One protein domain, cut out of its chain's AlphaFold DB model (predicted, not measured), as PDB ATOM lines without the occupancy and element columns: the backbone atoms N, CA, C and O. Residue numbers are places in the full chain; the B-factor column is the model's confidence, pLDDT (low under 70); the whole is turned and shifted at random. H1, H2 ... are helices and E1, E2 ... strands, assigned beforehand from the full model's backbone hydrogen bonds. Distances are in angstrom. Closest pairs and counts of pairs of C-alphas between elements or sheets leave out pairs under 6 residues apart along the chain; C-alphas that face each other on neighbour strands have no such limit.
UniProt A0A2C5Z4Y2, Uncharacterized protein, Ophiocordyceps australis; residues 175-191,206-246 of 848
ATOM      1  N   LEU A 175     149.719  86.908  98.974       71.94
ATOM      2  CA  LEU A 175     149.476  87.459  97.644       71.94
ATOM      3  C   LEU A 175     150.667  87.134  96.738       71.94
ATOM      4  O   LEU A 175     151.596  87.933  96.591       71.94
ATOM      5  N   THR A 176     150.634  85.959  96.111       77.62
ATOM      6  CA  THR A 176     151.650  85.563  95.131       77.62
ATOM      7  C   THR A 176     151.295  86.163  93.764       77.62
ATOM      8  O   THR A 176     150.370  85.709  93.096       77.62
ATOM      9  N   ILE A 177     152.017  87.208  93.345       84.69
ATOM     10  CA  ILE A 177     151.856  87.843  92.025       84.69
ATOM     11  C   ILE A 177     152.992  87.377  91.109       84.69
ATOM     12  O   ILE A 177     154.123  87.870  91.211       84.69
ATOM     13  N   ASP A 178     152.693  86.473  90.176       84.19
ATOM     14  CA  ASP A 178     153.663  86.016  89.180       84.19
ATOM     15  C   ASP A 178     153.734  87.004  88.008       84.19
ATOM     16  O   ASP A 178     153.161  86.832  86.933       84.19
ATOM     17  N   ILE A 179     154.470  88.094  88.247       86.31
ATOM     18  CA  ILE A 179     154.839  89.070  87.216       86.31
ATOM     19  C   ILE A 179     155.767  88.378  86.194       86.31
ATOM     20  O   ILE A 179     156.861  87.960  86.594       86.31
ATOM     21  N   PRO A 180     155.397  88.286  84.899       86.00
ATOM     22  CA  PRO A 180     156.251  87.693  83.870       86.00
ATOM     23  C   PRO A 180     157.548  88.495  83.688       86.00
ATOM     24  O   PRO A 180     157.589  89.703  83.948       86.00
ATOM     25  N   GLU A 181     158.625  87.833  83.257       81.06
ATOM     26  CA  GLU A 181     159.972  88.425  83.210       81.06
ATOM     27  C   GLU A 181     160.020  89.681  82.327       81.06
ATOM     28  O   GLU A 181     160.613  90.688  82.716       81.06
ATOM     29  N   GLU A 182     159.280  89.693  81.218       82.56
ATOM     30  CA  GLU A 182     159.164  90.839  80.312       82.56
ATOM     31  C   GLU A 182     158.537  92.081  80.976       82.56
ATOM     32  O   GLU A 182     158.849  93.215  80.605       82.56
ATOM     33  N   ALA A 183     157.659  91.883  81.966       82.50
ATOM     34  CA  ALA A 183     157.058  92.964  82.745       82.50
ATOM     35  C   ALA A 183     157.953  93.402  83.920       82.50
ATOM     36  O   ALA A 183     157.932  94.579  84.289       82.50
ATOM     37  N   ARG A 184     158.786  92.498  84.461       85.62
ATOM     38  CA  ARG A 184     159.850  92.859  85.416       85.62
ATOM     39  C   ARG A 184     160.902  93.740  84.739       85.62
ATOM     40  O   ARG A 184     161.190  94.810  85.262       85.62
ATOM     41  N   ASP A 185     161.370  93.371  83.546       84.19
ATOM     42  CA  ASP A 185     162.305  94.176  82.741       84.19
ATOM     43  C   ASP A 185     161.769  95.589  82.447       84.19
ATOM     44  O   ASP A 185     162.510  96.569  82.546       84.19
ATOM     45  N   LEU A 186     160.474  95.719  82.119       86.88
ATOM     46  CA  LEU A 186     159.827  97.024  81.946       86.88
ATOM     47  C   LEU A 186     159.848  97.851  83.237       86.88
ATOM     48  O   LEU A 186     160.199  99.032  83.196       86.88
ATOM     49  N   TYR A 187     159.469  97.251  84.369       87.25
ATOM     50  CA  TYR A 187     159.474  97.931  85.664       87.25
ATOM     51  C   TYR A 187     160.886  98.415  86.023       87.25
ATOM     52  O   TYR A 187     161.069  99.575  86.389       87.25
ATOM     53  N   ASP A 188     161.891  97.564  85.812       88.00
ATOM     54  CA  ASP A 188     163.303  97.862  86.040       88.00
ATOM     55  C   ASP A 188     163.823  98.986  85.120       88.00
ATOM     56  O   ASP A 188     164.539  99.878  85.581       88.00
ATOM     57  N   GLU A 189     163.474  98.989  83.825       86.81
ATOM     58  CA  GLU A 189     163.853 100.068  82.894       86.81
ATOM     59  C   GLU A 189     163.140 101.387  83.248       86.81
ATOM     60  O   GLU A 189     163.772 102.447  83.239       86.81
ATOM     61  N   MET A 190     161.868 101.339  83.663       85.94
ATOM     62  CA  MET A 190     161.144 102.513  84.167       85.94
ATOM     63  C   MET A 190     161.739 103.057  85.471       85.94
ATOM     64  O   MET A 190     161.926 104.268  85.583       85.94
ATOM     65  N   GLN A 191     162.100 102.196  86.425       89.00
ATOM     66  CA  GLN A 191     162.697 102.612  87.695       89.00
ATOM     67  C   GLN A 191     164.106 103.198  87.499       89.00
ATOM     68  O   GLN A 191     164.456 104.179  88.153       89.00
ATOM     69  N   LYS A 206     160.222 109.885  74.696       92.06
ATOM     70  CA  LYS A 206     160.122 109.005  73.521       92.06
ATOM     71  C   LYS A 206     160.429 107.549  73.878       92.06
ATOM     72  O   LYS A 206     159.695 106.664  73.446       92.06
ATOM     73  N   ARG A 207     161.449 107.294  74.705       88.62
ATOM     74  CA  ARG A 207     161.810 105.943  75.161       88.62
ATOM     75  C   ARG A 207     160.701 105.299  75.996       88.62
ATOM     76  O   ARG A 207     160.381 104.136  75.767       88.62
ATOM     77  N   ILE A 208     160.069 106.049  76.900       88.31
ATOM     78  CA  ILE A 208     158.904 105.584  77.670       88.31
ATOM     79  C   ILE A 208     157.755 105.190  76.727       88.31
ATOM     80  O   ILE A 208     157.182 104.114  76.882       88.31
ATOM     81  N   LEU A 209     157.452 106.003  75.709       89.81
ATOM     82  CA  LEU A 209     156.410 105.691  74.720       89.81
ATOM     83  C   LEU A 209     156.750 104.467  73.851       89.81
ATOM     84  O   LEU A 209     155.870 103.645  73.587       89.81
ATOM     85  N   GLU A 210     158.010 104.302  73.439       90.88
ATOM     86  CA  GLU A 210     158.488 103.103  72.731       90.88
ATOM     87  C   GLU A 210     158.321 101.836  73.583       90.88
ATOM     88  O   GLU A 210     157.825 100.824  73.087       90.88
ATOM     89  N   LEU A 211     158.672 101.895  74.872       87.56
ATOM     90  CA  LEU A 211     158.510 100.780  75.808       87.56
ATOM     91  C   LEU A 211     157.033 100.447  76.045       87.56
ATOM     92  O   LEU A 211     156.641  99.292  75.894       87.56
ATOM     93  N   LEU A 212     156.190 101.443  76.331       86.75
ATOM     94  CA  LEU A 212     154.748 101.235  76.504       86.75
ATOM     95  C   LEU A 212     154.107 100.616  75.248       86.75
ATOM     96  O   LEU A 212     153.287  99.710  75.368       86.75
ATOM     97  N   THR A 213     154.536 101.025  74.049       90.19
ATOM     98  CA  THR A 213     154.062 100.456  72.771       90.19
ATOM     99  C   THR A 213     154.599  99.039  72.516       90.19
ATOM    100  O   THR A 213     153.908  98.200  71.932       90.19
ATOM    101  N   LYS A 214     155.822  98.728  72.969       88.75
ATOM    102  CA  LYS A 214     156.386  97.368  72.929       88.75
ATOM    103  C   LYS A 214     155.573  96.421  73.820       88.75
ATOM    104  O   LYS A 214     155.180  95.345  73.370       88.75
ATOM    105  N   TYR A 215     155.293  96.828  75.058       86.44
ATOM    106  CA  TYR A 215     154.676  95.964  76.071       86.44
ATOM    107  C   TYR A 215     153.141  95.985  76.094       86.44
ATOM    108  O   TYR A 215     152.542  95.054  76.628       86.44
ATOM    109  N   SER A 216     152.471  96.922  75.408       83.75
ATOM    110  CA  SER A 216     151.012  96.861  75.178       83.75
ATOM    111  C   SER A 216     150.557  95.648  74.346       83.75
ATOM    112  O   SER A 216     149.364  95.471  74.118       83.75
ATOM    113  N   ASN A 217     151.501  94.839  73.857       84.06
ATOM    114  CA  ASN A 217     151.279  93.618  73.085       84.06
ATOM    115  C   ASN A 217     151.656  92.333  73.858       84.06
ATOM    116  O   ASN A 217     151.742  91.263  73.249       84.06
ATOM    117  N   LEU A 218     151.894  92.415  75.178       82.25
ATOM    118  CA  LEU A 218     152.114  91.240  76.031       82.25
ATOM    119  C   LEU A 218     150.904  90.294  75.962       82.25
ATOM    120  O   LEU A 218     149.782  90.669  76.291       82.25
ATOM    121  N   LYS A 219     151.145  89.057  75.513       79.12
ATOM    122  CA  LYS A 219     150.125  87.994  75.408       79.12
ATOM    123  C   LYS A 219     150.023  87.126  76.664       79.12
ATOM    124  O   LYS A 219     149.080  86.352  76.791       79.12
ATOM    125  N   THR A 220     151.008  87.222  77.548       82.75
ATOM    126  CA  THR A 220     151.058  86.549  78.845       82.75
ATOM    127  C   THR A 220     150.117  87.262  79.822       82.75
ATOM    128  O   THR A 220     150.340  88.449  80.081       82.75
ATOM    129  N   PRO A 221     149.081  86.600  80.368       75.19
ATOM    130  CA  PRO A 221     148.347  87.156  81.499       75.19
ATOM    131  C   PRO A 221     149.282  87.292  82.709       75.19
ATOM    132  O   PRO A 221     150.279  86.580  82.816       75.19
ATOM    133  N   ILE A 222     148.954  88.210  83.617       79.25
ATOM    134  CA  ILE A 222     149.567  88.260  84.947       79.25
ATOM    135  C   ILE A 222     148.697  87.378  85.839       79.25
ATOM    136  O   ILE A 222     147.558  87.750  86.130       79.25
ATOM    137  N   ASP A 223     149.214  86.220  86.239       75.62
ATOM    138  CA  ASP A 223     148.522  85.347  87.184       75.62
ATOM    139  C   ASP A 223     148.733  85.870  88.618       75.62
ATOM    140  O   ASP A 223     149.848  86.186  89.047       75.62
ATOM    141  N   VAL A 224     147.627  85.998  89.352       78.44
ATOM    142  CA  VAL A 224     147.583  86.469  90.742       78.44
ATOM    143  C   VAL A 224     146.959  85.364  91.585       78.44
ATOM    144  O   VAL A 224     145.747  85.154  91.538       78.44
ATOM    145  N   ASP A 225     147.786  84.650  92.343       78.25
ATOM    146  CA  ASP A 225     147.356  83.573  93.233       78.25
ATOM    147  C   ASP A 225     147.146  84.128  94.652       78.25
ATOM    148  O   ASP A 225     148.096  84.460  95.369       78.25
ATOM    149  N   VAL A 226     145.873  84.270  95.034       85.31
ATOM    150  CA  VAL A 226     145.441  84.825  96.325       85.31
ATOM    151  C   VAL A 226     145.100  83.681  97.276       85.31
ATOM    152  O   VAL A 226     143.990  83.143  97.246       85.31
ATOM    153  N   LYS A 227     146.028  83.320  98.166       83.50
ATOM    154  CA  LYS A 227     145.797  82.239  99.138       83.50
ATOM    155  C   LYS A 227     144.997  82.754 100.333       83.50
ATOM    156  O   LYS A 227     145.551  83.148 101.358       83.50
ATOM    157  N   VAL A 228     143.673  82.749 100.188       87.19
ATOM    158  CA  VAL A 228     142.729  83.038 101.278       87.19
ATOM    159  C   VAL A 228     142.716  81.861 102.270       87.19
ATOM    160  O   VAL A 228     142.456  80.732 101.844       87.19
ATOM    161  N   PRO A 229     142.965  82.080 103.578       86.69
ATOM    162  CA  PRO A 229     142.851  81.029 104.592       86.69
ATOM    163  C   PRO A 229     141.425  80.452 104.667       86.69
ATOM    164  O   PRO A 229     140.461  81.213 104.520       86.69
ATOM    165  N   PRO A 230     141.249  79.138 104.909       85.00
ATOM    166  CA  PRO A 230     139.925  78.513 104.917       85.00
ATOM    167  C   PRO A 230     138.992  79.131 105.965       85.00
ATOM    168  O   PRO A 230     137.815  79.332 105.687       85.00
ATOM    169  N   GLU A 231     139.517  79.546 107.116       88.12
ATOM    170  CA  GLU A 231     138.742  80.157 108.199       88.12
ATOM    171  C   GLU A 231     138.207  81.548 107.816       88.12
ATOM    172  O   GLU A 231     137.110  81.938 108.219       88.12
ATOM    173  N   ALA A 232     138.964  82.292 107.000       87.69
ATOM    174  CA  ALA A 232     138.525  83.569 106.444       87.69
ATOM    175  C   ALA A 232     137.441  83.371 105.371       87.69
ATOM    176  O   ALA A 232     136.543  84.206 105.241       87.69
ATOM    177  N   LYS A 233     137.484  82.252 104.637       89.31
ATOM    178  CA  LYS A 233     136.410  81.865 103.720       89.31
ATOM    179  C   LYS A 233     135.145  81.447 104.478       89.31
ATOM    180  O   LYS A 233     134.070  81.932 104.138       89.31
ATOM    181  N   ASP A 234     135.262  80.629 105.523       91.56
ATOM    182  CA  ASP A 234     134.118  80.200 106.338       91.56
ATOM    183  C   ASP A 234     133.388  81.403 106.965       91.56
ATOM    184  O   ASP A 234     132.158  81.470 106.916       91.56
ATOM    185  N   LEU A 235     134.137  82.402 107.456       94.69
ATOM    186  CA  LEU A 235     133.597  83.692 107.905       94.69
ATOM    187  C   LEU A 235     132.794  84.408 106.801       94.69
ATOM    188  O   LEU A 235     131.698  84.899 107.064       94.69
ATOM    189  N   VAL A 236     133.300  84.460 105.565       91.56
ATOM    190  CA  VAL A 236     132.600  85.088 104.427       91.56
ATOM    191  C   VAL A 236     131.347  84.304 104.030       91.56
ATOM    192  O   VAL A 236     130.294  84.910 103.815       91.56
ATOM    193  N   ASP A 237     131.422  82.975 103.984       91.44
ATOM    194  CA  ASP A 237     130.291  82.105 103.650       91.44
ATOM    195  C   ASP A 237     129.211  82.159 104.758       91.44
ATOM    196  O   ASP A 237     128.017  82.031 104.480       91.44
ATOM    197  N   GLU A 238     129.579  82.382 106.025       93.50
ATOM    198  CA  GLU A 238     128.640  82.570 107.145       93.50
ATOM    199  C   GLU A 238     128.054  83.989 107.228       93.50
ATOM    200  O   GLU A 238     126.844  84.124 107.408       93.50
ATOM    201  N   LEU A 239     128.847  85.041 106.989       93.31
ATOM    202  CA  LEU A 239     128.339  86.414 106.852       93.31
ATOM    203  C   LEU A 239     127.377  86.549 105.667       93.31
ATOM    204  O   LEU A 239     126.357  87.226 105.779       93.31
ATOM    205  N   THR A 240     127.659  85.873 104.552       91.69
ATOM    206  CA  THR A 240     126.773  85.873 103.380       91.69
ATOM    207  C   THR A 240     125.441  85.189 103.704       91.69
ATOM    208  O   THR A 240     124.388  85.741 103.389       91.69
ATOM    209  N   ARG A 241     125.454  84.053 104.419       92.31
ATOM    210  CA  ARG A 241     124.229  83.384 104.909       92.31
ATOM    211  C   ARG A 241     123.467  84.208 105.956       92.31
ATOM    212  O   ARG A 241     122.244  84.162 105.973       92.31
ATOM    213  N   ALA A 242     124.155  84.981 106.796       90.62
ATOM    214  CA  ALA A 242     123.518  85.893 107.752       90.62
ATOM    215  C   ALA A 242     122.922  87.156 107.093       90.62
ATOM    216  O   ALA A 242     122.001  87.755 107.644       90.62
ATOM    217  N   ALA A 243     123.432  87.568 105.925       86.94
ATOM    218  CA  ALA A 243     122.940  88.725 105.175       86.94
ATOM    219  C   ALA A 243     121.811  88.390 104.177       86.94
ATOM    220  O   ALA A 243     121.029  89.277 103.834       86.94
ATOM    221  N   VAL A 244     121.727  87.140 103.708       87.56
ATOM    222  CA  VAL A 244     120.701  86.664 102.766       87.56
ATOM    223  C   VAL A 244     119.660  85.832 103.515       87.56
ATOM    224  O   VAL A 244     119.789  84.614 103.626       87.56
ATOM    225  N   SER A 245     118.606  86.486 104.012       74.31
ATOM    226  CA  SER A 245     117.370  85.792 104.393       74.31
ATOM    227  C   SER A 245     116.455  85.647 103.172       74.31
ATOM    228  O   SER A 245     116.497  86.458 102.247       74.31
ATOM    229  N   GLU A 246     115.655  84.580 103.129       49.62
ATOM    230  CA  GLU A 246     115.072  84.075 101.871       49.62
ATOM    231  C   GLU A 246     114.103  85.059 101.173       49.62
ATOM    232  O   GLU A 246     113.981  85.025  99.951       49.62
TER     233      GLU A 246
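AT A GLANCE: This is residues 175 to 191 and 206 to 246 of the 848 residues of an uncharacterized protein of Ophiocordyceps australis (UniProt A0A2C5Z4Y2). You are looking at a rod with a short two-stranded ribbon, E1 and E2, in its middle, a pair of helices, H1 and H2, side by side toward one end, and a lone helix, H3, sticking out toward the other within residues 229 to 246. The 58 printed residues include three named helices and two named strands, in the order E1 H1 H2 E2 H3; the sheet's order is E1 - E2, antiparallel, and the class is mixed, helices and strands. The whole is extended, with a radius of gyration of the C-alphas of 19.6 A and spans of 58 by 23 by 21 A.

IN THESE COORDINATES: Find C-alpha 175 at (149.476, 87.459, 97.644), where E1, residues 175 to 178, begins. H1 follows at residues 181 to 191, 15.1 A long, and H2 at residues 206 to 215, 14.4 A long. Next look for E2 at residues 223 to 227, 12.6 A long. H3, residues 230 to 243, runs 19.8 A to C-alpha 243 at (122.940, 88.725, 105.175).

HOW THE PARTS SIT: Start with E1 and E2, antiparallel at 159 degrees, where N 176 and O 225 are 3.0 A apart, within hydrogen-bond range, and N 225 and O 176 are 2.9 A apart. H1 and H2 touch, their closest C-alphas being those of Leu 186 and Leu 211, 7.3 A apart. They run opposite ways at a shallow tilt of 18 degrees. H3 touches no helix and is apart from E1. In H1, H2 and H3 every O i to N i+4 pair is within hydrogen-bond range.

THE WHOLE: The C-alphas of Lys 206 and Glu 246, the two farthest apart, are 58.8 A from each other. At the cut, residues 192 to 205 are not printed, and C-alphas 191 and 206 are 15.8 A apart. Of the links that are printed whole, none is long. The mean pLDDT of the printed part is 85.2, and residue 246 is under 70.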